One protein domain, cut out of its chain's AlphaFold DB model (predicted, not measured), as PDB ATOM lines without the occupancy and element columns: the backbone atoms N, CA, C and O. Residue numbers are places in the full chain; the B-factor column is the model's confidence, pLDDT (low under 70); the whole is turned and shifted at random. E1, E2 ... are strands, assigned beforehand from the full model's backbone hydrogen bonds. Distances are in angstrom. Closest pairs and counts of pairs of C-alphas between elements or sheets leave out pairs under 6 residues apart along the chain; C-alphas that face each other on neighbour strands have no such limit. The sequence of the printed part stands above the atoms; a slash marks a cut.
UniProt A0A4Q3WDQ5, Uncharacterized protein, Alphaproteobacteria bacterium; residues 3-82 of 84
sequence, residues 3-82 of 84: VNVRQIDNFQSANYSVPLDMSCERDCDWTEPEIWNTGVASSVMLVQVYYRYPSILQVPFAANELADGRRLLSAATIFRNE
ATOM      1  N   VAL A   3     -32.491-135.548  62.960       92.81
ATOM      2  CA  VAL A   3     -31.443-134.893  63.749       92.81
ATOM      3  C   VAL A   3     -31.579-133.376  63.677       92.81
ATOM      4  O   VAL A   3     -31.727-132.798  62.602       92.81
ATOM      5  N   ASN A   4     -31.486-132.729  64.838       93.81
ATOM      6  CA  ASN A   4     -31.457-131.280  64.963       93.81
ATOM      7  C   ASN A   4     -30.246-130.871  65.808       93.81
ATOM      8  O   ASN A   4     -30.194-131.135  67.010       93.81
ATOM      9  N   VAL A   5     -29.259-130.263  65.156       94.12
ATOM     10  CA  VAL A   5     -28.080-129.666  65.781       94.12
ATOM     11  C   VAL A   5     -28.152-128.164  65.574       94.12
ATOM     12  O   VAL A   5     -28.030-127.678  64.446       94.12
ATOM     13  N   ARG A   6     -28.336-127.424  66.666       94.19
ATOM     14  CA  ARG A   6     -28.458-125.965  66.628       94.19
ATOM     15  C   ARG A   6     -27.706-125.300  67.767       94.19
ATOM     16  O   ARG A   6     -27.551-125.862  68.849       94.19
ATOM     17  N   GLN A   7     -27.272-124.073  67.513       94.56
ATOM     18  CA  GLN A   7     -26.727-123.202  68.543       94.56
ATOM     19  C   GLN A   7     -27.867-122.606  69.375       94.56
ATOM     20  O   GLN A   7     -28.908-122.231  68.833       94.56
ATOM     21  N   ILE A   8     -27.647-122.512  70.682       94.88
ATOM     22  CA  ILE A   8     -28.514-121.828  71.643       94.88
ATOM     23  C   ILE A   8     -27.697-120.773  72.404       94.88
ATOM     24  O   ILE A   8     -26.464-120.826  72.418       94.88
ATOM     25  N   ASP A   9     -28.364-119.811  73.040       93.88
ATOM     26  CA  ASP A   9     -27.679-118.678  73.683       93.88
ATOM     27  C   ASP A   9     -26.923-119.094  74.953       93.88
ATOM     28  O   ASP A   9     -25.826-118.616  75.240       93.88
ATOM     29  N   ASN A  10     -27.529-119.975  75.750       92.31
ATOM     30  CA  ASN A  10     -26.997-120.472  77.019       92.31
ATOM     31  C   ASN A  10     -27.691-121.782  77.432       92.31
ATOM     32  O   ASN A  10     -28.695-122.182  76.848       92.31
ATOM     33  N   PHE A  11     -27.193-122.450  78.474       93.06
ATOM     34  CA  PHE A  11     -27.766-123.717  78.945       93.06
ATOM     35  C   PHE A  11     -29.232-123.597  79.394       93.06
ATOM     36  O   PHE A  11     -29.988-124.555  79.279       93.06
ATOM     37  N   GLN A  12     -29.649-122.425  79.878       93.69
ATOM     38  CA  GLN A  12     -31.013-122.153  80.330       93.69
ATOM     39  C   GLN A  12     -31.989-121.944  79.163       93.69
ATOM     40  O   GLN A  12     -33.185-122.155  79.328       93.69
ATOM     41  N   SER A  13     -31.489-121.570  77.982       92.94
ATOM     42  CA  SER A  13     -32.278-121.424  76.749       92.94
ATOM     43  C   SER A  13     -32.610-122.760  76.072       92.94
ATOM     44  O   SER A  13     -33.262-122.787  75.032       92.94
ATOM     45  N   ALA A  14     -32.178-123.877  76.663       90.81
ATOM     46  CA  ALA A  14     -32.470-125.208  76.169       90.81
ATOM     47  C   ALA A  14     -33.974-125.499  76.154       90.81
ATOM     48  O   ALA A  14     -34.622-125.600  77.197       90.81
ATOM     49  N   ASN A  15     -34.511-125.701  74.956       90.00
ATOM     50  CA  ASN A  15     -35.881-126.130  74.736       90.00
ATOM     51  C   ASN A  15     -35.927-127.340  73.802       90.00
ATOM     52  O   ASN A  15     -35.135-127.469  72.866       90.00
ATOM     53  N   TYR A  16     -36.900-128.213  74.044       83.31
ATOM     54  CA  TYR A  16     -37.092-129.427  73.268       83.31
ATOM     55  C   TYR A  16     -38.525-129.452  72.746       83.31
ATOM     56  O   TYR A  16     -39.474-129.454  73.528       83.31
ATOM     57  N   SER A  17     -38.678-129.469  71.427       83.50
ATOM     58  CA  SER A  17     -39.924-129.818  70.752       83.50
ATOM     59  C   SER A  17     -39.695-131.093  69.954       83.50
ATOM     60  O   SER A  17     -38.624-131.293  69.372       83.50
ATOM     61  N   VAL A  18     -40.685-131.982  69.964       86.69
ATOM     62  CA  VAL A  18     -40.702-133.131  69.060       86.69
ATOM     63  C   VAL A  18     -41.205-132.617  67.707       86.69
ATOM     64  O   VAL A  18     -42.309-132.072  67.674       86.69
ATOM     65  N   PRO A  19     -40.448-132.775  66.607       88.62
ATOM     66  CA  PRO A  19     -40.837-132.302  65.278       88.62
ATOM     67  C   PRO A  19     -41.813-133.290  64.631       88.62
ATOM     68  O   PRO A  19     -41.539-133.880  63.585       88.62
ATOM     69  N   LEU A  20     -42.924-133.554  65.313       87.69
ATOM     70  CA  LEU A  20     -43.951-134.490  64.887       87.69
ATOM     71  C   LEU A  20     -45.325-133.891  65.162       87.69
ATOM     72  O   LEU A  20     -45.572-133.349  66.241       87.69
ATOM     73  N   ASP A  21     -46.237-134.061  64.212       85.00
ATOM     74  CA  ASP A  21     -47.644-133.768  64.426       85.00
ATOM     75  C   ASP A  21     -48.260-134.841  65.332       85.00
ATOM     76  O   ASP A  21     -48.426-135.997  64.939       85.00
ATOM     77  N   MET A  22     -48.601-134.453  66.560       78.00
ATOM     78  CA  MET A  22     -49.254-135.337  67.528       78.00
ATOM     79  C   MET A  22     -50.718-135.653  67.189       78.00
ATOM     80  O   MET A  22     -51.290-136.547  67.809       78.00
ATOM     81  N   SER A  23     -51.332-134.929  66.252       81.69
ATOM     82  CA  SER A  23     -52.709-135.160  65.800       81.69
ATOM     83  C   SER A  23     -52.806-136.071  64.578       81.69
ATOM     84  O   SER A  23     -53.902-136.450  64.170       81.69
ATOM     85  N   CYS A  24     -51.670-136.443  63.994       80.56
ATOM     86  CA  CYS A  24     -51.645-137.300  62.827       80.56
ATOM     87  C   CYS A  24     -52.118-138.724  63.160       80.56
ATOM     88  O   CYS A  24     -51.654-139.329  64.121       80.56
ATOM     89  N   GLU A  25     -53.000-139.282  62.325       75.50
ATOM     90  CA  GLU A  25     -53.550-140.637  62.490       75.50
ATOM     91  C   GLU A  25     -52.918-141.679  61.550       75.50
ATOM     92  O   GLU A  25     -52.963-142.878  61.827       75.50
ATOM     93  N   ARG A  26     -52.349-141.258  60.410       72.38
ATOM     94  CA  ARG A  26     -51.794-142.164  59.390       72.38
ATOM     95  C   ARG A  26     -50.660-141.494  58.623       72.38
ATOM     96  O   ARG A  26     -50.738-140.307  58.338       72.38
ATOM     97  N   ASP A  27     -49.634-142.273  58.280       73.31
ATOM     98  CA  ASP A  27     -48.464-141.826  57.507       73.31
ATOM     99  C   ASP A  27     -47.781-140.581  58.083       73.31
ATOM    100  O   ASP A  27     -47.279-139.729  57.356       73.31
ATOM    101  N   CYS A  28     -47.745-140.485  59.415       78.62
ATOM    102  CA  CYS A  28     -47.123-139.365  60.102       78.62
ATOM    103  C   CYS A  28     -45.680-139.225  59.642       78.62
ATOM    104  O   CYS A  28     -44.974-140.224  59.518       78.62
ATOM    105  N   ASP A  29     -45.233-138.008  59.384       85.81
ATOM    106  CA  ASP A  29     -43.850-137.728  59.026       85.81
ATOM    107  C   ASP A  29     -43.317-136.584  59.878       85.81
ATOM    108  O   ASP A  29     -44.058-135.948  60.631       85.81
ATOM    109  N   TRP A  30     -42.009-136.369  59.818       89.75
ATOM    110  CA  TRP A  30     -41.381-135.263  60.522       89.75
ATOM    111  C   TRP A  30     -41.920-133.933  59.991       89.75
ATOM    112  O   TRP A  30     -41.975-133.713  58.784       89.75
ATOM    113  N   THR A  31     -42.319-133.043  60.897       90.50
ATOM    114  CA  THR A  31     -42.912-131.742  60.539       90.50
ATOM    115  C   THR A  31     -41.867-130.668  60.271       90.50
ATOM    116  O   THR A  31     -42.182-129.628  59.698       90.50
ATOM    117  N   GLU A  32     -40.627-130.902  60.698       89.56
ATOM    118  CA  GLU A  32     -39.508-129.978  60.543       89.56
ATOM    119  C   GLU A  32     -38.389-130.635  59.720       89.56
ATOM    120  O   GLU A  32     -38.191-131.853  59.812       89.56
ATOM    121  N   PRO A  33     -37.638-129.857  58.917       89.88
ATOM    122  CA  PRO A  33     -36.442-130.354  58.248       89.88
ATOM    123  C   PRO A  33     -35.326-130.626  59.262       89.88
ATOM    124  O   PRO A  33     -35.256-129.989  60.314       89.88
ATOM    125  N   GLU A  34     -34.426-131.554  58.937       90.62
ATOM    126  CA  GLU A  34     -33.206-131.740  59.728       90.62
ATOM    127  C   GLU A  34     -32.340-130.476  59.671       90.62
ATOM    128  O   GLU A  34     -32.180-129.852  58.619       90.62
ATOM    129  N   ILE A  35     -31.762-130.107  60.813       91.88
ATOM    130  CA  ILE A  35     -30.888-128.937  60.938       91.88
ATOM    131  C   ILE A  35     -29.520-129.421  61.391       91.88
ATOM    132  O   ILE A  35     -29.410-130.164  62.366       91.88
ATOM    133  N   TRP A  36     -28.469-128.969  60.707       92.81
ATOM    134  CA  TRP A  36     -27.090-129.250  61.087       92.81
ATOM    135  C   TRP A  36     -26.257-127.969  61.100       92.81
ATOM    136  O   TRP A  36     -25.715-127.549  60.079       92.81
ATOM    137  N   ASN A  37     -26.160-127.332  62.265       93.25
ATOM    138  CA  ASN A  37     -25.304-126.174  62.487       93.25
ATOM    139  C   ASN A  37     -24.242-126.518  63.532       93.25
ATOM    140  O   ASN A  37     -24.572-126.796  64.678       93.25
ATOM    141  N   THR A  38     -22.969-126.476  63.153       88.31
ATOM    142  CA  THR A  38     -21.844-126.795  64.047       88.31
ATOM    143  C   THR A  38     -21.520-125.687  65.052       88.31
ATOM    144  O   THR A  38     -20.731-125.910  65.970       88.31
ATOM    145  N   GLY A  39     -22.114-124.501  64.895       90.00
ATOM    146  CA  GLY A  39     -21.768-123.303  65.650       90.00
ATOM    147  C   GLY A  39     -20.333-122.845  65.380       90.00
ATOM    148  O   GLY A  39     -19.673-123.291  64.439       90.00
ATOM    149  N   VAL A  40     -19.851-121.947  66.234       91.56
ATOM    150  CA  VAL A  40     -18.458-121.474  66.267       91.56
ATOM    151  C   VAL A  40     -17.785-121.843  67.593       91.56
ATOM    152  O   VAL A  40     -18.424-122.408  68.489       91.56
ATOM    153  N   ALA A  41     -16.502-121.510  67.747       91.50
ATOM    154  CA  ALA A  41     -15.781-121.662  69.010       91.50
ATOM    155  C   ALA A  41     -16.578-121.058  70.179       91.50
ATOM    156  O   ALA A  41     -17.210-120.010  70.041       91.50
ATOM    157  N   SER A  42     -16.560-121.723  71.336       92.75
ATOM    158  CA  SER A  42     -17.336-121.331  72.524       92.75
ATOM    159  C   SER A  42     -18.869-121.332  72.401       92.75
ATOM    160  O   SER A  42     -19.518-120.988  73.391       92.75
ATOM    161  N   SER A  43     -19.461-121.729  71.270       94.75
ATOM    162  CA  SER A  43     -20.926-121.799  71.121       94.75
ATOM    163  C   SER A  43     -21.532-122.862  72.033       94.75
ATOM    164  O   SER A  43     -20.953-123.936  72.204       94.75
ATOM    165  N   VAL A  44     -22.705-122.578  72.606       94.88
ATOM    166  CA  VAL A  44     -23.507-123.584  73.315       94.88
ATOM    167  C   VAL A  44     -24.391-124.282  72.289       94.88
ATOM    168  O   VAL A  44     -25.168-123.642  71.585       94.88
ATOM    169  N   MET A  45     -24.245-125.595  72.186       95.31
ATOM    170  CA  MET A  45     -24.881-126.427  71.174       95.31
ATOM    171  C   MET A  45     -25.915-127.334  71.823       95.31
ATOM    172  O   MET A  45     -25.636-127.966  72.840       95.31
ATOM    173  N   LEU A  46     -27.088-127.429  71.202       94.69
ATOM    174  CA  LEU A  46     -28.123-128.406  71.510       94.69
ATOM    175  C   LEU A  46     -28.204-129.404  70.353       94.69
ATOM    176  O   LEU A  46     -28.472-129.024  69.212       94.69
ATOM    177  N   VAL A  47     -27.975-130.678  70.664       93.94
ATOM    178  CA  VAL A  47     -28.130-131.800  69.737       93.94
ATOM    179  C   VAL A  47     -29.323-132.625  70.180       93.94
ATOM    180  O   VAL A  47     -29.360-133.110  71.310       93.94
ATOM    181  N   GLN A  48     -30.277-132.815  69.280       94.12
ATOM    182  CA  GLN A  48     -31.463-133.632  69.487       94.12
ATOM    183  C   GLN A  48     -31.564-134.671  68.379       94.12
ATOM    184  O   GLN A  48     -31.371-134.368  67.201       94.12
ATOM    185  N   VAL A  49     -31.890-135.900  68.761       93.44
ATOM    186  CA  VAL A  49     -32.100-137.007  67.833       93.44
ATOM    187  C   VAL A  49     -33.429-137.664  68.150       93.44
ATOM    188  O   VAL A  49     -33.688-138.044  69.292       93.44
ATOM    189  N   TYR A  50     -34.244-137.836  67.116       93.25
ATOM    190  CA  TYR A  50     -35.528-138.514  67.180       93.25
ATOM    191  C   TYR A  50     -35.549-139.708  66.231       93.25
ATOM    192  O   TYR A  50     -35.115-139.649  65.075       93.25
ATOM    193  N   TYR A  51     -36.083-140.823  66.714       91.00
ATOM    194  CA  TYR A  51     -36.215-142.034  65.926       91.00
ATOM    195  C   TYR A  51     -37.584-142.676  66.126       91.00
ATOM    196  O   TYR A  51     -38.034-142.892  67.247       91.00
ATOM    197  N   ARG A  52     -38.246-142.982  65.007       89.12
ATOM    198  CA  ARG A  52     -39.525-143.695  64.959       89.12
ATOM    199  C   ARG A  52     -39.235-145.177  64.801       89.12
ATOM    200  O   ARG A  52     -38.978-145.644  63.693       89.12
ATOM    201  N   TYR A  53     -39.227-145.888  65.918       87.44
ATOM    202  CA  TYR A  53     -38.915-147.306  65.964       87.44
ATOM    203  C   TYR A  53     -40.158-148.144  65.622       87.44
ATOM    204  O   TYR A  53     -41.192-147.977  66.276       87.44
ATOM    205  N   PRO A  54     -40.100-149.048  64.629       85.75
ATOM    206  CA  PRO A  54     -41.189-149.983  64.369       85.75
ATOM    207  C   PRO A  54     -41.252-151.018  65.502       85.75
ATOM    208  O   PRO A  54     -40.382-151.879  65.614       85.75
ATOM    209  N   SER A  55     -42.267-150.922  66.365       76.31
ATOM    210  CA  SER A  55     -42.471-151.904  67.432       76.31
ATOM    211  C   SER A  55     -43.207-153.123  66.884       76.31
ATOM    212  O   SER A  55     -44.283-152.992  66.310       76.31
ATOM    213  N   ILE A  56     -42.642-154.315  67.081       75.62
ATOM    214  CA  ILE A  56     -43.312-155.587  66.756       75.62
ATOM    215  C   ILE A  56     -44.368-155.923  67.821       75.62
ATOM    216  O   ILE A  56     -45.392-156.531  67.526       75.62
ATOM    217  N   LEU A  57     -44.121-155.519  69.069       73.69
ATOM    218  CA  LEU A  57     -45.020-155.737  70.196       73.69
ATOM    219  C   LEU A  57     -45.774-154.438  70.480       73.69
ATOM    220  O   LEU A  57     -45.194-153.470  70.977       73.69
ATOM    221  N   GLN A  58     -47.060-154.422  70.147       69.69
ATOM    222  CA  GLN A  58     -47.976-153.337  70.484       69.69
ATOM    223  C   GLN A  58     -48.662-153.696  71.799       69.69
ATOM    224  O   GLN A  58     -49.519-154.577  71.856       69.69
ATOM    225  N   VAL A  59     -48.203-153.076  72.884       74.00
ATOM    226  CA  VAL A  59     -48.826-153.196  74.203       74.00
ATOM    227  C   VAL A  59     -49.765-152.005  74.357       74.00
ATOM    228  O   VAL A  59     -49.284-150.881  74.258       74.00
ATOM    229  N   PRO A  60     -51.070-152.213  74.602       69.88
ATOM    230  CA  PRO A  60     -52.004-151.104  74.730       69.88
ATOM    231  C   PRO A  60     -51.555-150.159  75.851       69.88
ATOM    232  O   PRO A  60     -51.184-150.612  76.936       69.88
ATOM    233  N   PHE A  61     -51.610-148.852  75.578       70.00
ATOM    234  CA  PHE A  61     -51.185-147.775  76.485       70.00
ATOM    235  C   PHE A  61     -49.675-147.725  76.769       70.00
ATOM    236  O   PHE A  61     -49.253-147.218  77.813       70.00
ATOM    237  N   ALA A  62     -48.837-148.234  75.863       72.19
ATOM    238  CA  ALA A  62     -47.398-148.093  76.010       72.19
ATOM    239  C   ALA A  62     -46.981-146.614  75.950       72.19
ATOM    240  O   ALA A  62     -47.385-145.848  75.075       72.19
ATOM    241  N   ALA A  63     -46.118-146.199  76.881       72.25
ATOM    242  CA  ALA A  63     -45.556-144.854  76.853       72.25
ATOM    243  C   ALA A  63     -44.737-144.633  75.567       72.25
ATOM    244  O   ALA A  63     -43.901-145.471  75.199       72.25
ATOM    245  N   ASN A  64     -44.926-143.464  74.950       77.19
ATOM    246  CA  ASN A  64     -44.283-143.029  73.703       77.19
ATOM    247  C   ASN A  64     -44.728-143.805  72.451       77.19
ATOM    248  O   ASN A  64     -43.976-143.875  71.476       77.19
ATOM    249  N   GLU A  65     -45.917-144.404  72.481       81.75
ATOM    250  CA  GLU A  65     -46.567-144.963  71.299       81.75
ATOM    251  C   GLU A  65     -47.175-143.839  70.447       81.75
ATOM    252  O   GLU A  65     -47.841-142.936  70.953       81.75
ATOM    253  N   LEU A  66     -46.878-143.869  69.153       80.00
ATOM    254  CA  LEU A  66     -47.405-142.955  68.150       80.00
ATOM    255  C   LEU A  66     -48.694-143.533  67.558       80.00
ATOM    256  O   LEU A  66     -48.908-144.744  67.576       80.00
ATOM    257  N   ALA A  67     -49.533-142.674  66.979       78.25
ATOM    258  CA  ALA A  67     -50.803-143.085  66.373       78.25
ATOM    259  C   ALA A  67     -50.643-144.086  65.211       78.25
ATOM    260  O   ALA A  67     -51.547-144.869  64.935       78.25
ATOM    261  N   ASP A  68     -49.477-144.110  64.563       79.31
ATOM    262  CA  ASP A  68     -49.124-145.071  63.513       79.31
ATOM    263  C   ASP A  68     -48.605-146.423  64.061       79.31
ATOM    264  O   ASP A  68     -48.136-147.267  63.294       79.31
ATOM    265  N   GLY A  69     -48.648-146.629  65.383       79.81
ATOM    266  CA  GLY A  69     -48.187-147.843  66.065       79.81
ATOM    267  C   GLY A  69     -46.664-147.958  66.203       79.81
ATOM    268  O   GLY A  69     -46.160-149.005  66.623       79.81
ATOM    269  N   ARG A  70     -45.902-146.918  65.836       84.94
ATOM    270  CA  ARG A  70     -44.450-146.852  66.073       84.94
ATOM    271  C   ARG A  70     -44.160-146.283  67.456       84.94
ATOM    272  O   ARG A  70     -44.962-145.565  68.038       84.94
ATOM    273  N   ARG A  71     -42.969-146.557  67.981       87.50
ATOM    274  CA  ARG A  71     -42.501-145.979  69.242       87.50
ATOM    275  C   ARG A  71     -41.548-144.823  68.978       87.50
ATOM    276  O   ARG A  71     -40.596-144.973  68.211       87.50
ATOM    277  N   LEU A  72     -41.768-143.688  69.632       87.94
ATOM    278  CA  LEU A  72     -40.844-142.562  69.573       87.94
ATOM    279  C   LEU A  72     -39.702-142.767  70.572       87.94
ATOM    280  O   LEU A  72     -39.912-142.847  71.783       87.94
ATOM    281  N   LEU A  73     -38.481-142.826  70.051       89.69
ATOM    282  CA  LEU A  73     -37.249-142.738  70.824       89.69
ATOM    283  C   LEU A  73     -36.663-141.343  70.635       89.69
ATOM    284  O   LEU A  73     -36.632-140.823  69.518       89.69
ATOM    285  N   SER A  74     -36.198-140.740  71.725       91.12
ATOM    286  CA  SER A  74     -35.570-139.422  71.696       91.12
ATOM    287  C   SER A  74     -34.347-139.384  72.600       91.12
ATOM    288  O   SER A  74     -34.305-140.047  73.637       91.12
ATOM    289  N   ALA A  75     -33.354-138.609  72.188       92.62
ATOM    290  CA  ALA A  75     -32.193-138.275  72.993       92.62
ATOM    291  C   ALA A  75     -31.813-136.821  72.726       92.62
ATOM    292  O   ALA A  75     -31.919-136.344  71.593       92.62
ATOM    293  N   ALA A  76     -31.357-136.127  73.763       93.31
ATOM    294  CA  ALA A  76     -30.848-134.777  73.633       93.31
ATOM    295  C   ALA A  76     -29.611-134.583  74.508       93.31
ATOM    296  O   ALA A  76     -29.515-135.145  75.599       93.31
ATOM    297  N   THR A  77     -28.668-133.786  74.020       94.69
ATOM    298  CA  THR A  77     -27.476-133.385  74.765       94.69
ATOM    299  C   THR A  77     -27.170-131.918  74.504       94.69
ATOM    300  O   THR A  77     -27.417-131.406  73.411       94.69
ATOM    301  N   ILE A  78     -26.643-131.247  75.524       94.75
ATOM    302  CA  ILE A  78     -26.211-129.856  75.445       94.75
ATOM    303  C   ILE A  78     -24.765-129.798  75.890       94.75
ATOM    304  O   ILE A  78     -24.404-130.331  76.940       94.75
ATOM    305  N   PHE A  79     -23.942-129.122  75.109       95.12
ATOM    306  CA  PHE A  79     -22.534-128.932  75.417       95.12
ATOM    307  C   PHE A  79     -22.062-127.579  74.902       95.12
ATOM    308  O   PHE A  79     -22.766-126.891  74.165       95.12
ATOM    309  N   ARG A  80     -20.861-127.176  75.312       95.19
ATOM    310  CA  ARG A  80     -20.192-125.989  74.786       95.19
ATOM    311  C   ARG A  80     -19.018-126.433  73.926       95.19
ATOM    312  O   ARG A  80     -18.217-127.244  74.383       95.19
ATOM    313  N   ASN A  81     -18.924-125.892  72.714       92.75
ATOM    314  CA  ASN A  81     -17.774-126.109  71.845       92.75
ATOM    315  C   ASN A  81     -16.501-125.594  72.515       92.75
ATOM    316  O   ASN A  81     -16.509-124.560  73.194       92.75
ATOM    317  N   GLU A  82     -15.401-126.293  72.277       90.69
ATOM    318  CA  GLU A  82     -14.105-125.874  72.783       90.69
ATOM    319  C   GLU A  82     -13.673-124.521  72.170       90.69
ATOM    320  O   GLU A  82     -14.154-124.122  71.103       90.69
TER     321      GLU A  82
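AT A GLANCE: This is residues 3 to 82 of the 84 residues of an uncharacterized protein of Alphaproteobacteria bacterium (UniProt A0A4Q3WDQ5). With little regular structure, this rod has a long, twisted ribbon of E2 and E3, short E1 beside residues 44 to 49 of E2, and unnamed residues 9 to 43 running along it and back. The printed part has 80 residues, no named helix and three named strands, in antiparallel sheet order E1, E2, E3. It is all strand, with 28 residues in named elements, and loose: radius of gyration of the C-alphas 15.2 A, spans 46 by 20 by 19 A.

IN THESE COORDINATES: Find C-alpha 3 at (-31.443, -134.893, 63.749); there E1, residues 3 to 8, begins. E2, residues 44 to 54, runs 33.0 A. E3, residues 70 to 80, runs 33.2 A to C-alpha 80 at (-20.192, -125.989, 74.786).

HOW THE PARTS SIT: The strands form a meander, each the antiparallel neighbour of the one before. In hairpin E1 and E2, at 160 degrees, find N 6 and O 46 within hydrogen-bond range, 3.0 A. In hairpin E2 and E3, at 166 degrees, find N 49 and O 75 within hydrogen-bond range, 2.9 A. Residues 4 to 5 of E1 pair parallel with residues 35 to 36.

THE WHOLE: The C-alphas farthest apart, of Ala 41 and Pro 60, are 47.0 A apart. The printed part has no cut; both links are long. Residues 58 and 60 have pLDDT under 70.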